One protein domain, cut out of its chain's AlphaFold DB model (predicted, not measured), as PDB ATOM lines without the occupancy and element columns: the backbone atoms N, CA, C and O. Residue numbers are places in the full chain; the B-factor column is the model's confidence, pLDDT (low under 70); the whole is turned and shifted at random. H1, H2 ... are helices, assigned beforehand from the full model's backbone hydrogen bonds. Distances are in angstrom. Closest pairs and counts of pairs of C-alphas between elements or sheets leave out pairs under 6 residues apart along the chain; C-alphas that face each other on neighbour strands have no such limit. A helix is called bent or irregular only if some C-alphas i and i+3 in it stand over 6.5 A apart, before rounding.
ATOM      1  N   LEU A   3     120.260 106.954 101.894       94.50
ATOM      2  CA  LEU A   3     120.497 107.004 103.342       94.50
ATOM      3  C   LEU A   3     119.206 107.170 104.168       94.50
ATOM      4  O   LEU A   3     119.077 106.531 105.204       94.50
ATOM      5  N   ARG A   4     118.223 107.967 103.712       95.69
ATOM      6  CA  ARG A   4     116.928 108.096 104.419       95.69
ATOM      7  C   ARG A   4     116.190 106.762 104.474       95.69
ATOM      8  O   ARG A   4     115.659 106.420 105.521       95.69
ATOM      9  N   LEU A   5     116.202 106.004 103.374       96.94
ATOM     10  CA  LEU A   5     115.600 104.670 103.331       96.94
ATOM     11  C   LEU A   5     116.244 103.739 104.365       96.94
ATOM     12  O   LEU A   5     115.529 103.108 105.131       96.94
ATOM     13  N   LEU A   6     117.579 103.701 104.434       97.81
ATOM     14  CA  LEU A   6     118.297 102.878 105.412       97.81
ATOM     15  C   LEU A   6     117.973 103.277 106.861       97.81
ATOM     16  O   LEU A   6     117.765 102.402 107.698       97.81
ATOM     17  N   ILE A   7     117.859 104.578 107.146       97.50
ATOM     18  CA  ILE A   7     117.453 105.061 108.473       97.50
ATOM     19  C   ILE A   7     116.005 104.663 108.792       97.50
ATOM     20  O   ILE A   7     115.726 104.241 109.911       97.50
ATOM     21  N   TYR A   8     115.083 104.732 107.829       97.94
ATOM     22  CA  TYR A   8     113.709 104.272 108.047       97.94
ATOM     23  C   TYR A   8     113.632 102.763 108.285       97.94
ATOM     24  O   TYR A   8     112.914 102.335 109.184       97.94
ATOM     25  N   LEU A   9     114.410 101.959 107.552       97.94
ATOM     26  CA  LEU A   9     114.519 100.520 107.806       97.94
ATOM     27  C   LEU A   9     115.065 100.241 109.211       97.94
ATOM     28  O   LEU A   9     114.511  99.408 109.927       97.94
ATOM     29  N   HIS A  10     116.099 100.974 109.633       97.94
ATOM     30  CA  HIS A  10     116.604 100.893 110.999       97.94
ATOM     31  C   HIS A  10     115.516 101.233 112.025       97.94
ATOM     32  O   HIS A  10     115.351 100.483 112.982       97.94
ATOM     33  N   PHE A  11     114.739 102.301 111.820       98.12
ATOM     34  CA  PHE A  11     113.655 102.665 112.731       98.12
ATOM     35  C   PHE A  11     112.559 101.616 112.813       98.12
ATOM     36  O   PHE A  11     112.150 101.295 113.921       98.12
ATOM     37  N   ILE A  12     112.111 101.048 111.693       97.94
ATOM     38  CA  ILE A  12     111.105  99.975 111.707       97.94
ATOM     39  C   ILE A  12     111.574  98.825 112.608       97.94
ATOM     40  O   ILE A  12     110.833  98.354 113.470       97.94
ATOM     41  N   LEU A  13     112.834  98.416 112.459       97.06
ATOM     42  CA  LEU A  13     113.409  97.308 113.219       97.06
ATOM     43  C   LEU A  13     113.688  97.691 114.681       97.06
ATOM     44  O   LEU A  13     113.454  96.885 115.580       97.06
ATOM     45  N   ALA A  14     114.093  98.934 114.946       97.12
ATOM     46  CA  ALA A  14     114.254  99.459 116.297       97.12
ATOM     47  C   ALA A  14     112.920  99.576 117.045       97.12
ATOM     48  O   ALA A  14     112.849  99.211 118.215       97.12
ATOM     49  N   PHE A  15     111.849 100.003 116.371       97.00
ATOM     50  CA  PHE A  15     110.504 100.027 116.940       97.00
ATOM     51  C   PHE A  15     109.988  98.622 117.231       97.00
ATOM     52  O   PHE A  15     109.382  98.425 118.278       97.00
ATOM     53  N   LEU A  16     110.268  97.635 116.374       95.38
ATOM     54  CA  LEU A  16     109.898  96.244 116.642       95.38
ATOM     55  C   LEU A  16     110.554  95.720 117.933       95.38
ATOM     56  O   LEU A  16     109.870  95.153 118.786       95.38
ATOM     57  N   VAL A  17     111.857  95.967 118.110       95.69
ATOM     58  CA  VAL A  17     112.587  95.605 119.340       95.69
ATOM     59  C   VAL A  17     112.058  96.386 120.546       95.69
ATOM     60  O   VAL A  17     111.843  95.813 121.610       95.69
ATOM     61  N   LEU A  18     111.787  97.684 120.389       96.06
ATOM     62  CA  LEU A  18     111.248  98.519 121.461       96.06
ATOM     63  C   LEU A  18     109.860  98.042 121.915       96.06
ATOM     64  O   LEU A  18     109.617  97.928 123.113       96.06
ATOM     65  N   ILE A  19     108.970  97.707 120.975       93.94
ATOM     66  CA  ILE A  19     107.654  97.126 121.265       93.94
ATOM     67  C   ILE A  19     107.825  95.810 122.021       93.94
ATOM     68  O   ILE A  19     107.165  95.614 123.039       93.94
ATOM     69  N   GLN A  20     108.731  94.927 121.592       92.44
ATOM     70  CA  GLN A  20     108.999  93.670 122.295       92.44
ATOM     71  C   GLN A  20     109.489  93.905 123.736       92.44
ATOM     72  O   GLN A  20     108.957  93.285 124.658       92.44
ATOM     73  N   ILE A  21     110.423  94.839 123.954       94.69
ATOM     74  CA  ILE A  21     110.905  95.222 125.292       94.69
ATOM     75  C   ILE A  21     109.759  95.740 126.169       94.69
ATOM     76  O   ILE A  21     109.585  95.282 127.300       94.69
ATOM     77  N   ILE A  22     108.965  96.682 125.657       93.75
ATOM     78  CA  ILE A  22     107.849  97.288 126.396       93.75
ATOM     79  C   ILE A  22     106.807  96.226 126.756       93.75
ATOM     80  O   ILE A  22     106.362  96.148 127.902       93.75
ATOM     81  N   THR A  23     106.448  95.374 125.796       92.00
ATOM     82  CA  THR A  23     105.421  94.342 125.980       92.00
ATOM     83  C   THR A  23     105.860  93.299 127.013       92.00
ATOM     84  O   THR A  23     105.034  92.864 127.816       92.00
ATOM     85  N   TYR A  24     107.158  92.960 127.059       90.75
ATOM     86  CA  TYR A  24     107.733  92.102 128.099       90.75
ATOM     87  C   TYR A  24     107.606  92.717 129.504       90.75
ATOM     88  O   TYR A  24     107.131  92.049 130.422       90.75
ATOM     89  N   HIS A  25     107.980  93.991 129.681       90.94
ATOM     90  CA  HIS A  25     107.957  94.654 130.997       90.94
ATOM     91  C   HIS A  25     106.546  94.915 131.519       90.94
ATOM     92  O   HIS A  25     106.266  94.672 132.691       90.94
ATOM     93  N   ILE A  26     105.639  95.363 130.650       90.50
ATOM     94  CA  ILE A  26     104.242  95.635 131.017       90.50
ATOM     95  C   ILE A  26     103.460  94.326 131.226       90.50
ATOM     96  O   ILE A  26     102.385  94.336 131.822       90.50
ATOM     97  N   ARG A  27     103.992  93.183 130.758       83.69
ATOM     98  CA  ARG A  27     103.265  91.903 130.665       83.69
ATOM     99  C   ARG A  27     101.914  92.086 129.966       83.69
ATOM    100  O   ARG A  27     100.912  91.492 130.365       83.69
ATOM    101  N   LEU A  28     101.901  92.943 128.938       74.62
ATOM    102  CA  LEU A  28     100.685  93.426 128.275       74.62
ATOM    103  C   LEU A  28      99.843  92.268 127.720       74.62
ATOM    104  O   LEU A  28      98.619  92.316 127.759       74.62
ATOM    105  N   ILE A  29     100.507  91.211 127.245       77.88
ATOM    106  CA  ILE A  29      99.868  90.014 126.706       77.88
ATOM    107  C   ILE A  29     100.315  88.815 127.543       77.88
ATOM    108  O   ILE A  29     101.362  88.228 127.292       77.88
ATOM    109  N   LYS A  30      99.522  88.442 128.555       75.00
ATOM    110  CA  LYS A  30      99.833  87.307 129.449       75.00
ATOM    111  C   LYS A  30      99.822  85.947 128.743       75.00
ATOM    112  O   LYS A  30     100.417  85.002 129.242       75.00
ATOM    113  N   THR A  31      99.121  85.844 127.615       75.19
ATOM    114  CA  THR A  31      98.941  84.600 126.853       75.19
ATOM    115  C   THR A  31     100.071  84.323 125.867       75.19
ATOM    116  O   THR A  31     100.231  83.186 125.435       75.19
ATOM    117  N   VAL A  32     100.862  85.338 125.504       76.56
ATOM    118  CA  VAL A  32     101.983  85.195 124.572       76.56
ATOM    119  C   VAL A  32     103.272  85.173 125.377       76.56
ATOM    120  O   VAL A  32     103.583  86.118 126.099       76.56
ATOM    121  N   ASN A  33     104.045  84.097 125.231       79.50
ATOM    122  CA  ASN A  33     105.360  83.994 125.847       79.50
ATOM    123  C   ASN A  33     106.360  84.876 125.082       79.50
ATOM    124  O   ASN A  33     106.990  84.444 124.116       79.50
ATOM    125  N   ILE A  34     106.444  86.150 125.465       85.81
ATOM    126  CA  ILE A  34     107.385  87.097 124.866       85.81
ATOM    127  C   ILE A  34     108.778  86.824 125.430       85.81
ATOM    128  O   ILE A  34     108.945  86.819 126.654       85.81
ATOM    129  N   PRO A  35     109.795  86.639 124.569       86.69
ATOM    130  CA  PRO A  35     111.141  86.354 125.029       86.69
ATOM    131  C   PRO A  35     111.683  87.513 125.864       86.69
ATOM    132  O   PRO A  35     111.472  88.690 125.547       86.69
ATOM    133  N   ARG A  36     112.421  87.167 126.923       88.94
ATOM    134  CA  ARG A  36     113.104  88.141 127.773       88.94
ATOM    135  C   ARG A  36     114.105  88.945 126.934       88.94
ATOM    136  O   ARG A  36     114.950  88.335 126.280       88.94
ATOM    137  N   PRO A  37     114.066  90.287 126.973       92.38
ATOM    138  CA  PRO A  37     115.021  91.086 126.232       92.38
ATOM    139  C   PRO A  37     116.446  90.921 126.758       92.38
ATOM    140  O   PRO A  37     116.682  90.919 127.971       92.38
ATOM    141  N   HIS A  38     117.400  90.836 125.839       91.94
ATOM    142  CA  HIS A  38     118.823  90.760 126.161       91.94
ATOM    143  C   HIS A  38     119.411  92.152 126.408       91.94
ATOM    144  O   HIS A  38     118.952  93.138 125.834       91.94
ATOM    145  N   LEU A  39     120.489  92.236 127.200       93.44
ATOM    146  CA  LEU A  39     121.151  93.510 127.522       93.44
ATOM    147  C   LEU A  39     121.537  94.308 126.265       93.44
ATOM    148  O   LEU A  39     121.335  95.521 126.208       93.44
ATOM    149  N   TRP A  40     122.033  93.620 125.235       95.12
ATOM    150  CA  TRP A  40     122.442  94.255 123.985       95.12
ATOM    151  C   TRP A  40     121.292  94.974 123.271       95.12
ATOM    152  O   TRP A  40     121.540  95.972 122.605       95.12
ATOM    153  N   GLN A  41     120.041  94.529 123.432       95.75
ATOM    154  CA  GLN A  41     118.881  95.153 122.784       95.75
ATOM    155  C   GLN A  41     118.618  96.544 123.353       95.75
ATOM    156  O   GLN A  41     118.375  97.479 122.595       95.75
ATOM    157  N   TYR A  42     118.745  96.702 124.673       96.31
ATOM    158  CA  TYR A  42     118.610  98.001 125.333       96.31
ATOM    159  C   TYR A  42     119.679  98.981 124.854       96.31
ATOM    160  O   TYR A  42     119.363 100.115 124.505       96.31
ATOM    161  N   ILE A  43     120.935  98.527 124.796       97.06
ATOM    162  CA  ILE A  43     122.056  99.344 124.317       97.06
ATOM    163  C   ILE A  43     121.849  99.700 122.843       97.06
ATOM    164  O   ILE A  43     122.068 100.839 122.437       97.06
ATOM    165  N   TRP A  44     121.391  98.742 122.040       97.81
ATOM    166  CA  TRP A  44     121.211  98.924 120.611       97.81
ATOM    167  C   TRP A  44     120.086  99.907 120.276       97.81
ATOM    168  O   TRP A  44     120.263 100.749 119.406       97.81
ATOM    169  N   VAL A  45     118.964  99.894 121.005       97.81
ATOM    170  CA  VAL A  45     117.858 100.855 120.809       97.81
ATOM    171  C   VAL A  45     118.307 102.315 120.993       97.81
ATOM    172  O   VAL A  45     117.732 103.217 120.382       97.81
ATOM    173  N   ILE A  46     119.393 102.579 121.731       97.38
ATOM    174  CA  ILE A  46     119.990 103.924 121.838       97.38
ATOM    175  C   ILE A  46     120.447 104.449 120.462       97.38
ATOM    176  O   ILE A  46     120.461 105.663 120.248       97.38
ATOM    177  N   SER A  47     120.733 103.578 119.481       97.44
ATOM    178  CA  SER A  47     121.100 103.975 118.112       97.44
ATOM    179  C   SER A  47     119.984 104.699 117.341       97.44
ATOM    180  O   SER A  47     120.244 105.266 116.275       97.44
ATOM    181  N   ILE A  48     118.763 104.761 117.887       97.94
ATOM    182  CA  ILE A  48     117.697 105.639 117.387       97.94
ATOM    183  C   ILE A  48     118.142 107.109 117.439       97.94
ATOM    184  O   ILE A  48     117.913 107.853 116.486       97.94
ATOM    185  N   LEU A  49     118.823 107.530 118.512       97.94
ATOM    186  CA  LEU A  49     119.251 108.921 118.706       97.94
ATOM    187  C   LEU A  49     120.198 109.422 117.601       97.94
ATOM    188  O   LEU A  49     119.868 110.420 116.955       97.94
ATOM    189  N   PRO A  50     121.336 108.758 117.304       97.44
ATOM    190  CA  PRO A  50     122.179 109.174 116.190       97.44
ATOM    191  C   PRO A  50     121.434 109.106 114.855       97.44
ATOM    192  O   PRO A  50     121.614 109.998 114.028       97.44
ATOM    193  N   SER A  51     120.553 108.121 114.653       97.31
ATOM    194  CA  SER A  51     119.740 107.999 113.433       97.31
ATOM    195  C   SER A  51     118.814 109.199 113.205       97.31
ATOM    196  O   SER A  51     118.697 109.675 112.073       97.31
ATOM    197  N   LEU A  52     118.239 109.771 114.270       97.38
ATOM    198  CA  LEU A  52     117.509 111.041 114.197       97.38
ATOM    199  C   LEU A  52     118.424 112.191 113.759       97.38
ATOM    200  O   LEU A  52     118.054 112.959 112.866       97.38
ATOM    201  N   CYS A  53     119.642 112.282 114.306       97.19
ATOM    202  CA  CYS A  53     120.626 113.270 113.853       97.19
ATOM    203  C   CYS A  53     120.935 113.121 112.355       97.19
ATOM    204  O   CYS A  53     121.052 114.129 111.660       97.19
ATOM    205  N   GLY A  54     121.000 111.887 111.846       96.19
ATOM    206  CA  GLY A  54     121.218 111.592 110.428       96.19
ATOM    207  C   GLY A  54     120.083 112.086 109.526       96.19
ATOM    208  O   GLY A  54     120.339 112.617 108.444       96.19
ATOM    209  N   LEU A  55     118.824 111.981 109.962       95.75
ATOM    210  CA  LEU A  55     117.697 112.551 109.212       95.75
ATOM    211  C   LEU A  55     117.732 114.076 109.210       95.75
ATOM    212  O   LEU A  55     117.628 114.692 108.147       95.75
ATOM    213  N   ILE A  56     117.923 114.684 110.383       95.62
ATOM    214  CA  ILE A  56     117.949 116.144 110.533       95.62
ATOM    215  C   ILE A  56     119.118 116.737 109.735       95.62
ATOM    216  O   ILE A  56     118.965 117.780 109.093       95.62
ATOM    217  N   SER A  57     120.269 116.053 109.689       94.56
ATOM    218  CA  SER A  57     121.437 116.537 108.956       94.56
ATOM    219  C   SER A  57     121.183 116.704 107.463       94.56
ATOM    220  O   SER A  57     121.755 117.599 106.847       94.56
ATOM    221  N   MET A  58     120.314 115.875 106.877       91.50
ATOM    222  CA  MET A  58     120.034 115.880 105.439       91.50
ATOM    223  C   MET A  58     119.109 117.008 104.973       91.50
ATOM    224  O   MET A  58     118.943 117.159 103.767       91.50
ATOM    225  N   ASN A  59     118.481 117.774 105.869       87.06
ATOM    226  CA  ASN A  59     117.598 118.875 105.461       87.06
ATOM    227  C   ASN A  59     118.368 120.161 105.137       87.06
ATOM    228  O   ASN A  59     117.946 120.923 104.277       87.06
ATOM    229  N   LYS A  60     119.492 120.403 105.818       83.81
ATOM    230  CA  LYS A  60     120.314 121.617 105.662       83.81
ATOM    231  C   LYS A  60     121.808 121.303 105.496       83.81
ATOM    232  O   LYS A  60     122.651 122.139 105.801       83.81
ATOM    233  N   ASN A  61     122.141 120.080 105.077       88.56
ATOM    234  CA  ASN A  61     123.516 119.583 104.952       88.56
ATOM    235  C   ASN A  61     124.373 119.845 106.210       88.56
ATOM    236  O   ASN A  61     125.534 120.253 106.134       88.56
ATOM    237  N   HIS A  62     123.797 119.634 107.399       92.50
ATOM    238  CA  HIS A  62     124.483 119.894 108.666       92.50
ATOM    239  C   HIS A  62     125.562 118.839 108.928       92.50
ATOM    240  O   HIS A  62     125.309 117.796 109.533       92.50
ATOM    241  N   VAL A  63     126.796 119.148 108.521       93.31
ATOM    242  CA  VAL A  63     127.970 118.268 108.650       93.31
ATOM    243  C   VAL A  63     128.172 117.775 110.086       93.31
ATOM    244  O   VAL A  63     128.478 116.603 110.287       93.31
ATOM    245  N   TYR A  64     127.972 118.632 111.092       94.56
ATOM    246  CA  TYR A  64     128.109 118.242 112.502       94.56
ATOM    247  C   TYR A  64     127.140 117.116 112.892       94.56
ATOM    248  O   TYR A  64     127.565 116.098 113.436       94.56
ATOM    249  N   LEU A  65     125.856 117.258 112.550       96.44
ATOM    250  CA  LEU A  65     124.839 116.247 112.844       96.44
ATOM    251  C   LEU A  65     125.094 114.945 112.080       96.44
ATOM    252  O   LEU A  65     124.891 113.868 112.634       96.44
ATOM    253  N   LEU A  66     125.612 115.026 110.850       96.62
ATOM    254  CA  LEU A  66     125.985 113.832 110.092       96.62
ATOM    255  C   LEU A  66     127.206 113.117 110.702       96.62
ATOM    256  O   LEU A  66     127.257 111.889 110.704       96.62
ATOM    257  N   ARG A  67     128.169 113.853 111.280       96.81
ATOM    258  CA  ARG A  67     129.278 113.254 112.052       96.81
ATOM    259  C   ARG A  67     128.782 112.594 113.336       96.81
ATOM    260  O   ARG A  67     129.294 111.537 113.701       96.81
ATOM    261  N   LEU A  68     127.802 113.199 114.008       97.62
ATOM    262  CA  LEU A  68     127.176 112.619 115.195       97.62
ATOM    263  C   LEU A  68     126.420 111.329 114.849       97.62
ATOM    264  O   LEU A  68     126.609 110.327 115.532       97.62
ATOM    265  N   PHE A  69     125.665 111.325 113.743       98.06
ATOM    266  CA  PHE A  69     125.077 110.109 113.175       98.06
ATOM    267  C   PHE A  69     126.143 109.044 112.935       98.06
ATOM    268  O   PHE A  69     126.019 107.937 113.437       98.06
ATOM    269  N   PHE A  70     127.218 109.384 112.223       98.12
ATOM    270  CA  PHE A  70     128.274 108.432 111.893       98.12
ATOM    271  C   PHE A  70     128.885 107.792 113.149       98.12
ATOM    272  O   PHE A  70     128.887 106.572 113.289       98.12
ATOM    273  N   ARG A  71     129.359 108.607 114.102       98.12
ATOM    274  CA  ARG A  71     130.001 108.116 115.334       98.12
ATOM    275  C   ARG A  71     129.031 107.336 116.218       98.12
ATOM    276  O   ARG A  71     129.385 106.277 116.724       98.12
ATOM    277  N   GLY A  72     127.807 107.834 116.386       98.00
ATOM    278  CA  GLY A  72     126.804 107.161 117.202       98.00
ATOM    279  C   GLY A  72     126.341 105.839 116.589       98.00
ATOM    280  O   GLY A  72     126.180 104.867 117.318       98.00
ATOM    281  N   THR A  73     126.208 105.760 115.263       98.06
ATOM    282  CA  THR A  73     125.893 104.510 114.559       98.06
ATOM    283  C   THR A  73     127.033 103.498 114.669       98.06
ATOM    284  O   THR A  73     126.762 102.314 114.842       98.06
ATOM    285  N   VAL A  74     128.300 103.934 114.646       98.19
ATOM    286  CA  VAL A  74     129.448 103.045 114.907       98.19
ATOM    287  C   VAL A  74     129.392 102.468 116.322       98.19
ATOM    288  O   VAL A  74     129.543 101.263 116.476       98.19
ATOM    289  N   ILE A  75     129.156 103.295 117.343       97.94
ATOM    290  CA  ILE A  75     129.213 102.864 118.749       97.94
ATOM    291  C   ILE A  75     127.956 102.072 119.139       97.94
ATOM    292  O   ILE A  75     128.047 100.904 119.506       97.94
ATOM    293  N   PHE A  76     126.779 102.695 119.037       97.69
ATOM    294  CA  PHE A  76     125.522 102.139 119.546       97.69
ATOM    295  C   PHE A  76     124.836 101.194 118.558       97.69
ATOM    296  O   PHE A  76     124.139 100.275 118.982       97.69
ATOM    297  N   GLY A  77     125.034 101.396 117.253       96.75
ATOM    298  CA  GLY A  77     124.480 100.530 116.212       96.75
ATOM    299  C   GLY A  77     125.379  99.322 115.949       96.75
ATOM    300  O   GLY A  77     125.147  98.229 116.464       96.75
ATOM    301  N   LEU A  78     126.414  99.524 115.132       96.81
ATOM    302  CA  LEU A  78     127.284  98.454 114.645       96.81
ATOM    303  C   LEU A  78     128.120  97.824 115.767       96.81
ATOM    304  O   LEU A  78     128.209  96.602 115.833       96.81
ATOM    305  N   GLY A  79     128.687  98.628 116.669       96.56
ATOM    306  CA  GLY A  79     129.529  98.169 117.776       96.56
ATOM    307  C   GLY A  79     128.794  97.222 118.722       96.56
ATOM    308  O   GLY A  79     129.292  96.133 119.017       96.56
ATOM    309  N   THR A  80     127.572  97.580 119.124       96.44
ATOM    310  CA  THR A  80     126.705  96.721 119.945       96.44
ATOM    311  C   THR A  80     126.413  95.382 119.261       96.44
ATOM    312  O   THR A  80     126.521  94.327 119.886       96.44
ATOM    313  N   ILE A  81     126.089  95.401 117.962       96.31
ATOM    314  CA  ILE A  81     125.785  94.181 117.196       96.31
ATOM    315  C   ILE A  81     127.020  93.296 117.048       96.31
ATOM    316  O   ILE A  81     126.940  92.100 117.308       96.31
ATOM    317  N   MET A  82     128.163  93.872 116.674       95.50
ATOM    318  CA  MET A  82     129.422  93.134 116.535       95.50
ATOM    319  C   MET A  82     129.817  92.466 117.850       95.50
ATOM    320  O   MET A  82     130.106  91.272 117.870       95.50
ATOM    321  N   THR A  83     129.749  93.208 118.957       94.75
ATOM    322  CA  THR A  83     130.032  92.675 120.298       94.75
ATOM    323  C   THR A  83     129.105  91.505 120.630       94.75
ATOM    324  O   THR A  83     129.562  90.468 121.094       94.75
ATOM    325  N   THR A  84     127.814  91.628 120.314       93.81
ATOM    326  CA  THR A  84     126.823  90.563 120.534       93.81
ATOM    327  C   THR A  84     127.135  89.310 119.718       93.81
ATOM    328  O   THR A  84     127.067  88.203 120.244       93.81
ATOM    329  N   ILE A  85     127.495  89.466 118.441       92.56
ATOM    330  CA  ILE A  85     127.846  88.338 117.571       92.56
ATOM    331  C   ILE A  85     129.089  87.619 118.100       92.56
ATOM    332  O   ILE A  85     129.083  86.394 118.162       92.56
ATOM    333  N   ILE A  86     130.130  88.365 118.483       91.31
ATOM    334  CA  ILE A  86     131.402  87.806 118.966       91.31
ATOM    335  C   ILE A  86     131.199  87.044 120.277       91.31
ATOM    336  O   ILE A  86     131.654  85.908 120.392       91.31
ATOM    337  N   LEU A  87     130.500  87.643 121.245       88.81
ATOM    338  CA  LEU A  87     130.298  87.033 122.562       88.81
ATOM    339  C   LEU A  87     129.423  85.777 122.505       88.81
ATOM    340  O   LEU A  87     129.682  84.835 123.244       88.81
ATOM    341  N   ASN A  88     128.440  85.731 121.600       86.31
ATOM    342  CA  ASN A  88     127.503  84.608 121.508       86.31
ATOM    343  C   ASN A  88     127.880  83.591 120.414       86.31
ATOM    344  O   ASN A  88     127.159  82.620 120.188       86.31
ATOM    345  N   LEU A  89     129.006  83.783 119.714       84.31
ATOM    346  CA  LEU A  89     129.399  82.933 118.585       84.31
ATOM    347  C   LEU A  89     129.536  81.458 118.993       84.31
ATOM    348  O   LEU A  89     129.158  80.561 118.240       84.31
ATOM    349  N   SER A  90     130.045  81.212 120.202       81.00
ATOM    350  CA  SER A  90     130.169  79.876 120.787       81.00
ATOM    351  C   SER A  90     128.810  79.199 120.976       81.00
ATOM    352  O   SER A  90     128.684  78.009 120.690       81.00
ATOM    353  N   GLU A  91     127.776  79.939 121.383       77.56
ATOM    354  CA  GLU A  91     126.420  79.415 121.579       77.56
ATOM    355  C   GLU A  91     125.820  78.915 120.262       77.56
ATOM    356  O   GLU A  91     125.204  77.850 120.224       77.56
ATOM    357  N   LEU A  92     126.069  79.623 119.157       78.12
ATOM    358  CA  LEU A  92     125.627  79.201 117.827       78.12
ATOM    359  C   LEU A  92     126.284  77.880 117.396       78.12
ATOM    360  O   LEU A  92     125.611  76.995 116.858       78.12
ATOM    361  N   PHE A  93     127.589  77.726 117.637       79.25
ATOM    362  CA  PHE A  93     128.301  76.483 117.329       79.25
ATOM    363  C   PHE A  93     127.836  75.324 118.208       79.25
ATOM    364  O   PHE A  93     127.629  74.222 117.698       79.25
ATOM    365  N   THR A  94     127.618  75.575 119.499       78.62
ATOM    366  CA  THR A  94     127.075  74.586 120.435       78.62
ATOM    367  C   THR A  94     125.680  74.144 120.010       78.62
ATOM    368  O   THR A  94     125.436  72.946 119.897       78.62
ATOM    369  N   PHE A  95     124.795  75.082 119.664       76.94
ATOM    370  CA  PHE A  95     123.459  74.780 119.153       76.94
ATOM    371  C   PHE A  95     123.515  73.928 117.879       76.94
ATOM    372  O   PHE A  95     122.817  72.921 117.768       76.94
ATOM    373  N   LYS A  96     124.391  74.277 116.927       77.19
ATOM    374  CA  LYS A  96     124.588  73.487 115.703       77.19
ATOM    375  C   LYS A  96     125.069  72.069 116.019       77.19
ATOM    376  O   LYS A  96     124.532  71.119 115.458       77.19
ATOM    377  N   LYS A  97     126.041  71.921 116.925       77.25
ATOM    378  CA  LYS A  97     126.601  70.624 117.332       77.25
ATOM    379  C   LYS A  97     125.553  69.743 118.019       77.25
ATOM    380  O   LYS A  97     125.397  68.590 117.633       77.25
ATOM    381  N   LEU A  98     124.801  70.294 118.974       75.88
ATOM    382  CA  LEU A  98     123.714  69.587 119.659       75.88
ATOM    383  C   LEU A  98     122.624  69.145 118.675       75.88
ATOM    384  O   LEU A  98     122.125  68.028 118.776       75.88
ATOM    385  N   LYS A  99     122.310  69.986 117.677       74.00
ATOM    386  CA  LYS A  99     121.321  69.668 116.641       74.00
ATOM    387  C   LYS A  99     121.788  68.508 115.773       74.00
ATOM    388  O   LYS A  99     121.014  67.603 115.493       74.00
ATOM    389  N   THR A 100     123.048  68.542 115.345       77.75
ATOM    390  CA  THR A 100     123.657  67.485 114.528       77.75
ATOM    391  C   THR A 100     123.727  66.154 115.273       77.75
ATOM    392  O   THR A 100     123.551  65.110 114.656       77.75
ATOM    393  N   ASN A 101     123.939  66.185 116.587       76.75
ATOM    394  CA  ASN A 101     124.052  64.981 117.405       76.75
ATOM    395  C   ASN A 101     122.703  64.431 117.906       76.75
ATOM    396  O   ASN A 101     122.720  63.509 118.712       76.75
ATOM    397  N   HIS A 102     121.557  64.997 117.498       71.88
ATOM    398  CA  HIS A 102     120.229  64.667 118.051       71.88
ATOM    399  C   HIS A 102     120.121  64.810 119.586       71.88
ATOM    400  O   HIS A 102     119.206  64.292 120.207       71.88
ATOM    401  N   GLN A 103     121.031  65.563 120.209       65.50
ATOM    402  CA  GLN A 103     121.056  65.814 121.659       65.50
ATOM    403  C   GLN A 103     120.202  67.024 122.055       65.50
ATOM    404  O   GLN A 103     120.082  67.367 123.227       65.50
ATOM    405  N   LEU A 104     119.633  67.710 121.065       60.56
ATOM    406  CA  LEU A 104     118.790  68.880 121.272       60.56
ATOM    407  C   LEU A 104     117.411  68.508 121.844       60.56
ATOM    408  O   LEU A 104     116.749  69.371 122.405       60.56
ATOM    409  N   ASP A 105     117.024  67.232 121.761       57.31
ATOM    410  CA  ASP A 105     115.798  66.706 122.371       57.31
ATOM    411  C   ASP A 105     115.908  66.618 123.909       57.31
ATOM    412  O   ASP A 105     114.895  66.614 124.602       57.31
ATOM    413  N   GLU A 106     117.132  66.614 124.461       56.59
ATOM    414  CA  GLU A 106     117.389  66.626 125.914       56.59
ATOM    415  C   GLU A 106     117.451  68.048 126.505       56.59
ATOM    416  O   GLU A 106     117.368  68.228 127.720       56.59
ATOM    417  N   VAL A 107     117.594  69.075 125.658       58.31
ATOM    418  CA  VAL A 107     117.711  70.484 126.060       58.31
ATOM    419  C   VAL A 107     116.713  71.301 125.253       58.31
ATOM    420  O   VAL A 107     117.036  71.739 124.152       58.31
ATOM    421  N   GLU A 108     115.515  71.539 125.795       59.94
ATOM    422  CA  GLU A 108     114.502  72.357 125.115       59.94
ATOM    423  C   GLU A 108     115.055  73.768 124.822       59.94
ATOM    424  O   GLU A 108     115.251  74.573 125.742       59.94
ATOM    425  N   PRO A 109     115.330  74.116 123.550       67.69
ATOM    426  CA  PRO A 109     115.818  75.440 123.217       67.69
ATOM    427  C   PRO A 109     114.685  76.444 123.426       67.69
ATOM    428  O   PRO A 109     113.523  76.155 123.142       67.69
ATOM    429  N   GLN A 110     115.008  77.666 123.851       75.38
ATOM    430  CA  GLN A 110     113.997  78.721 123.888       75.38
ATOM    431  C   GLN A 110     113.431  78.936 122.480       75.38
ATOM    432  O   GLN A 110     114.160  79.304 121.552       75.38
ATOM    433  N   THR A 111     112.131  78.697 122.321       80.50
ATOM    434  CA  THR A 111     111.420  78.877 121.056       80.50
ATOM    435  C   THR A 111     110.489  80.081 121.115       80.50
ATOM    436  O   THR A 111     109.956  80.447 122.161       80.50
ATOM    437  N   PHE A 112     110.292  80.712 119.963       81.94
ATOM    438  CA  PHE A 112     109.285  81.738 119.752       81.94
ATOM    439  C   PHE A 112     108.527  81.410 118.467       81.94
ATOM    440  O   PHE A 112     109.140  81.248 117.412       81.94
ATOM    441  N   LEU A 113     107.201  81.254 118.566       82.75
ATOM    442  CA  LEU A 113     106.337  80.806 117.461       82.75
ATOM    443  C   LEU A 113     106.813  79.494 116.798       82.75
ATOM    444  O   LEU A 113     106.700  79.330 115.588       82.75
ATOM    445  N   GLY A 114     107.385  78.571 117.579       80.19
ATOM    446  CA  GLY A 114     107.912  77.294 117.077       80.19
ATOM    447  C   GLY A 114     109.305  77.368 116.438       80.19
ATOM    448  O   GLY A 114     109.855  76.338 116.062       80.19
ATOM    449  N   PHE A 115     109.916  78.555 116.355       82.69
ATOM    450  CA  PHE A 115     111.280  78.727 115.855       82.69
ATOM    451  C   PHE A 115     112.280  78.901 117.004       82.69
ATOM    452  O   PHE A 115     111.971  79.604 117.968       82.69
ATOM    453  N   PRO A 116     113.501  78.339 116.913       86.81
ATOM    454  CA  PRO A 116     114.552  78.602 117.890       86.81
ATOM    455  C   PRO A 116     114.888  80.094 117.933       86.81
ATOM    456  O   PRO A 116     115.311  80.681 116.931       86.81
ATOM    457  N   LEU A 117     114.726  80.705 119.104       87.19
ATOM    458  CA  LEU A 117     114.890  82.142 119.312       87.19
ATOM    459  C   LEU A 117     116.297  82.622 118.919       87.19
ATOM    460  O   LEU A 117     116.451  83.690 118.331       87.19
ATOM    461  N   LEU A 118     117.312  81.791 119.175       86.00
ATOM    462  CA  LEU A 118     118.697  82.042 118.781       86.00
ATOM    463  C   LEU A 118     118.815  82.322 117.274       86.00
ATOM    464  O   LEU A 118     119.421  83.310 116.872       86.00
ATOM    465  N   ILE A 119     118.184  81.498 116.433       86.94
ATOM    466  CA  ILE A 119     118.248  81.642 114.971       86.94
ATOM    467  C   ILE A 119     117.590  82.955 114.537       86.94
ATOM    468  O   ILE A 119     118.158  83.681 113.721       86.94
ATOM    469  N   LEU A 120     116.428  83.285 115.110       90.50
ATOM    470  CA  LEU A 120     115.724  84.538 114.822       90.50
ATOM    471  C   LEU A 120     116.598  85.758 115.147       90.50
ATOM    472  O   LEU A 120     116.688  86.683 114.335       90.50
ATOM    473  N   TRP A 121     117.300  85.738 116.284       90.69
ATOM    474  CA  TRP A 121     118.221  86.816 116.643       90.69
ATOM    475  C   TRP A 121     119.408  86.916 115.692       90.69
ATOM    476  O   TRP A 121     119.758  88.022 115.296       90.69
ATOM    477  N   TYR A 122     120.005  85.804 115.262       91.44
ATOM    478  CA  TYR A 122     121.115  85.852 114.306       91.44
ATOM    479  C   TYR A 122     120.695  86.387 112.932       91.44
ATOM    480  O   TYR A 122     121.434  87.175 112.341       91.44
ATOM    481  N   ILE A 123     119.496  86.041 112.450       93.44
ATOM    482  CA  ILE A 123     118.933  86.630 111.223       93.44
ATOM    483  C   ILE A 123     118.796  88.147 111.389       93.44
ATOM    484  O   ILE A 123     119.267  88.910 110.544       93.44
ATOM    485  N   PHE A 124     118.210  88.589 112.505       94.94
ATOM    486  CA  PHE A 124     118.086  90.008 112.828       94.94
ATOM    487  C   PHE A 124     119.452  90.712 112.858       94.94
ATOM    488  O   PHE A 124     119.622  91.748 112.214       94.94
ATOM    489  N   LEU A 125     120.440  90.140 113.555       95.38
ATOM    490  CA  LEU A 125     121.781  90.712 113.680       95.38
ATOM    491  C   LEU A 125     122.433  90.879 112.302       95.38
ATOM    492  O   LEU A 125     122.922  91.966 112.007       95.38
ATOM    493  N   ILE A 126     122.375  89.870 111.425       95.69
ATOM    494  CA  ILE A 126     122.940  89.940 110.064       95.69
ATOM    495  C   ILE A 126     122.290  91.063 109.244       95.69
ATOM    496  O   ILE A 126     122.999  91.862 108.626       95.69
ATOM    497  N   ILE A 127     120.957  91.171 109.267       97.50
ATOM    498  CA  ILE A 127     120.231  92.247 108.572       97.50
ATOM    499  C   ILE A 127     120.664  93.616 109.115       97.50
ATOM    500  O   ILE A 127     120.896  94.554 108.349       97.50
ATOM    501  N   MET A 128     120.827  93.742 110.433       97.00
ATOM    502  CA  MET A 128     121.257  94.998 111.040       97.00
ATOM    503  C   MET A 128     122.690  95.378 110.672       97.00
ATOM    504  O   MET A 128     122.955  96.559 110.443       97.00
ATOM    505  N   VAL A 129     123.609  94.411 110.573       97.75
ATOM    506  CA  VAL A 129     124.972  94.667 110.086       97.75
ATOM    507  C   VAL A 129     124.927  95.288 108.697       97.75
ATOM    508  O   VAL A 129     125.585  96.299 108.466       97.75
ATOM    509  N   GLN A 130     124.113  94.736 107.793       97.81
ATOM    510  CA  GLN A 130     123.965  95.268 106.439       97.81
ATOM    511  C   GLN A 130     123.423  96.702 106.459       97.81
ATOM    512  O   GLN A 130     124.019  97.594 105.853       97.81
ATOM    513  N   ILE A 131     122.336  96.955 107.197       98.06
ATOM    514  CA  ILE A 131     121.727  98.291 107.284       98.06
ATOM    515  C   ILE A 131     122.721  99.320 107.831       98.06
ATOM    516  O   ILE A 131     122.865 100.398 107.246       98.06
ATOM    517  N   HIS A 132     123.439  99.002 108.912       98.00
ATOM    518  CA  HIS A 132     124.408  99.919 109.517       98.00
ATOM    519  C   HIS A 132     125.643 100.122 108.638       98.00
ATOM    520  O   HIS A 132     126.066 101.262 108.453       98.00
ATOM    521  N   ALA A 133     126.183  99.065 108.027       97.94
ATOM    522  CA  ALA A 133     127.329  99.165 107.122       97.94
ATOM    523  C   ALA A 133     127.016 100.052 105.907       97.94
ATOM    524  O   ALA A 133     127.761 100.991 105.613       97.94
ATOM    525  N   PHE A 134     125.876  99.826 105.243       98.12
ATOM    526  CA  PHE A 134     125.457 100.668 104.122       98.12
ATOM    527  C   PHE A 134     125.142 102.101 104.559       98.12
ATOM    528  O   PHE A 134     125.442 103.048 103.828       98.12
ATOM    529  N   SER A 135     124.581 102.287 105.756       97.69
ATOM    530  CA  SER A 135     124.307 103.618 106.304       97.69
ATOM    531  C   SER A 135     125.589 104.414 106.529       97.69
ATOM    532  O   SER A 135     125.672 105.577 106.133       97.69
ATOM    533  N   LEU A 136     126.606 103.779 107.118       98.00
ATOM    534  CA  LEU A 136     127.915 104.383 107.353       98.00
ATOM    535  C   LEU A 136     128.642 104.682 106.042       98.00
ATOM    536  O   LEU A 136     129.168 105.782 105.883       98.00
ATOM    537  N   TYR A 137     128.605 103.760 105.077       97.75
ATOM    538  CA  TYR A 137     129.162 103.979 103.742       97.75
ATOM    539  C   TYR A 137     128.554 105.218 103.067       97.75
ATOM    540  O   TYR A 137     129.271 106.115 102.622       97.75
ATOM    541  N   MET A 138     127.221 105.321 103.056       96.31
ATOM    542  CA  MET A 138     126.527 106.462 102.457       96.31
ATOM    543  C   MET A 138     126.787 107.761 103.229       96.31
ATOM    544  O   MET A 138     127.005 108.803 102.614       96.31
ATOM    545  N   ALA A 139     126.807 107.723 104.563       95.94
ATOM    546  CA  ALA A 139     127.153 108.891 105.368       95.94
ATOM    547  C   ALA A 139     128.589 109.363 105.124       95.94
ATOM    548  O   ALA A 139     128.816 110.569 105.080       95.94
ATOM    549  N   ASN A 140     129.535 108.447 104.900       96.38
ATOM    550  CA  ASN A 140     130.904 108.801 104.547       96.38
ATOM    551  C   ASN A 140     130.962 109.559 103.211       96.38
ATOM    552  O   ASN A 140     131.575 110.620 103.129       96.38
ATOM    553  N   ILE A 141     130.248 109.073 102.189       94.94
ATOM    554  CA  ILE A 141     130.138 109.762 100.893       94.94
ATOM    555  C   ILE A 141     129.557 111.173 101.065       94.94
ATOM    556  O   ILE A 141     130.097 112.131 100.514       94.94
ATOM    557  N   LEU A 142     128.478 111.319 101.843       93.38
ATOM    558  CA  LEU A 142     127.857 112.625 102.101       93.38
ATOM    559  C   LEU A 142     128.790 113.567 102.877       93.38
ATOM    560  O   LEU A 142     128.837 114.761 102.592       93.38
ATOM    561  N   LEU A 143     129.546 113.050 103.848       93.69
ATOM    562  CA  LEU A 143     130.512 113.849 104.599       93.69
ATOM    563  C   LEU A 143     131.611 114.403 103.693       93.69
ATOM    564  O   LEU A 143     131.965 115.572 103.844       93.69
ATOM    565  N   HIS A 144     132.121 113.599 102.758       91.56
ATOM    566  CA  HIS A 144     133.115 114.054 101.789       91.56
ATOM    567  C   HIS A 144     132.536 115.086 100.814       91.56
ATOM    568  O   HIS A 144     133.139 116.141 100.623       91.56
ATOM    569  N   SER A 145     131.344 114.844 100.259       90.38
ATOM    570  CA  SER A 145     130.752 115.755  99.271       90.38
ATOM    571  C   SER A 145     130.368 117.115  99.864       90.38
ATOM    572  O   SER A 145     130.611 118.152  99.250       90.38
ATOM    573  N   TRP A 146     129.831 117.152 101.086       89.00
ATOM    574  CA  TRP A 146     129.457 118.411 101.742       89.00
ATOM    575  C   TRP A 146     130.659 119.235 102.208       89.00
ATOM    576  O   TRP A 146     130.548 120.451 102.348       89.00
ATOM    577  N   GLN A 147     131.809 118.602 102.457       78.50
ATOM    578  CA  GLN A 147     133.033 119.309 102.844       78.50
ATOM    579  C   GLN A 147     133.752 119.933 101.645       78.50
ATOM    580  O   GLN A 147     134.345 120.999 101.790       78.50
TER     581      GLN A 147
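This is residues 3 to 147 of the 155 residues of the protein "Hypothetical protein" of Rotaria sp. Silwood1 (UniProt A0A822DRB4). This is an elongated up-and-down bundle of four helical parts, H1, H3, H4a and H5, with the short H2 leading into H3 along the same side. The second arm of the bent helix H4, H4b, extends the length past one end of the bundle, while H1 slants away from H5 and the residues 26 to 31 that follow from its last residue stick out. The printed part has 145 residues with five named helices, H1 to H5 in order along the chain, and no named strand; the class is all helix. It is only just loose, close to compact, with a radius of gyration of the C-alphas of 17.9 A, and it spans 60 by 35 by 21 A.

Start at H4, residues 63 to 100, the longest helix by residues. By its hydrogen bonds it was assigned as one helix, but it is bent: C-alphas 87 and 90 are 7.4 A apart, and its arms H4a, residues 63 to 87, and H4b, residues 90 to 100, stand at a steep tilt of 45 degrees. H5, residues 117 to 147, touches H4a, opposite ways at a shallow tilt of 26 degrees; the closest C-alphas, of Leu 78 and His 132, are 6.1 A apart. H4b is close to H5 but not clearly touching, at 7.6 A between the C-alphas of Leu 92 and Leu 118. H3, residues 48 to 57, forms a helical hairpin with H4a, closest at the C-alphas of Pro 50 and Phe 69, 4.3 A. H2, residues 39 to 45, touches H4a with the C-alphas of Trp 44 and Phe 76 at 5.5 A. H1, residues 3 to 26, touches H5 with residues 3 to 10 alone, opposite ways at a steep tilt of 38 degrees, closest at the C-alphas of Leu 3 and Ser 135, 5.9 A. H1 also touches H3, at 6.2 A between the C-alphas of Ile 7 and Ser 51, but H1 and H4a are apart. Every O i to N i+4 pair is within hydrogen-bond range in H1, H2, H3, H4b and H5; in H4a 18 of 21 are.

Find C-alpha 3 at (120.497, 107.004, 103.342); from there H1 runs 34.0 A to residue 26. H4a is 34.3 A long and H4b 15.3 A. H5 runs 44.5 A, from C-alpha 117 at (114.890, 82.142, 119.312) to C-alpha 147 at (133.033, 119.309, 102.844).

The C-alphas farthest apart, of Glu 106 and Gln 147, are 59.6 A apart. The links H1 to H2 and H4 to H5 are long. The printed part has no cut; look for low pLDDT, under 70, at residues 103 to 109.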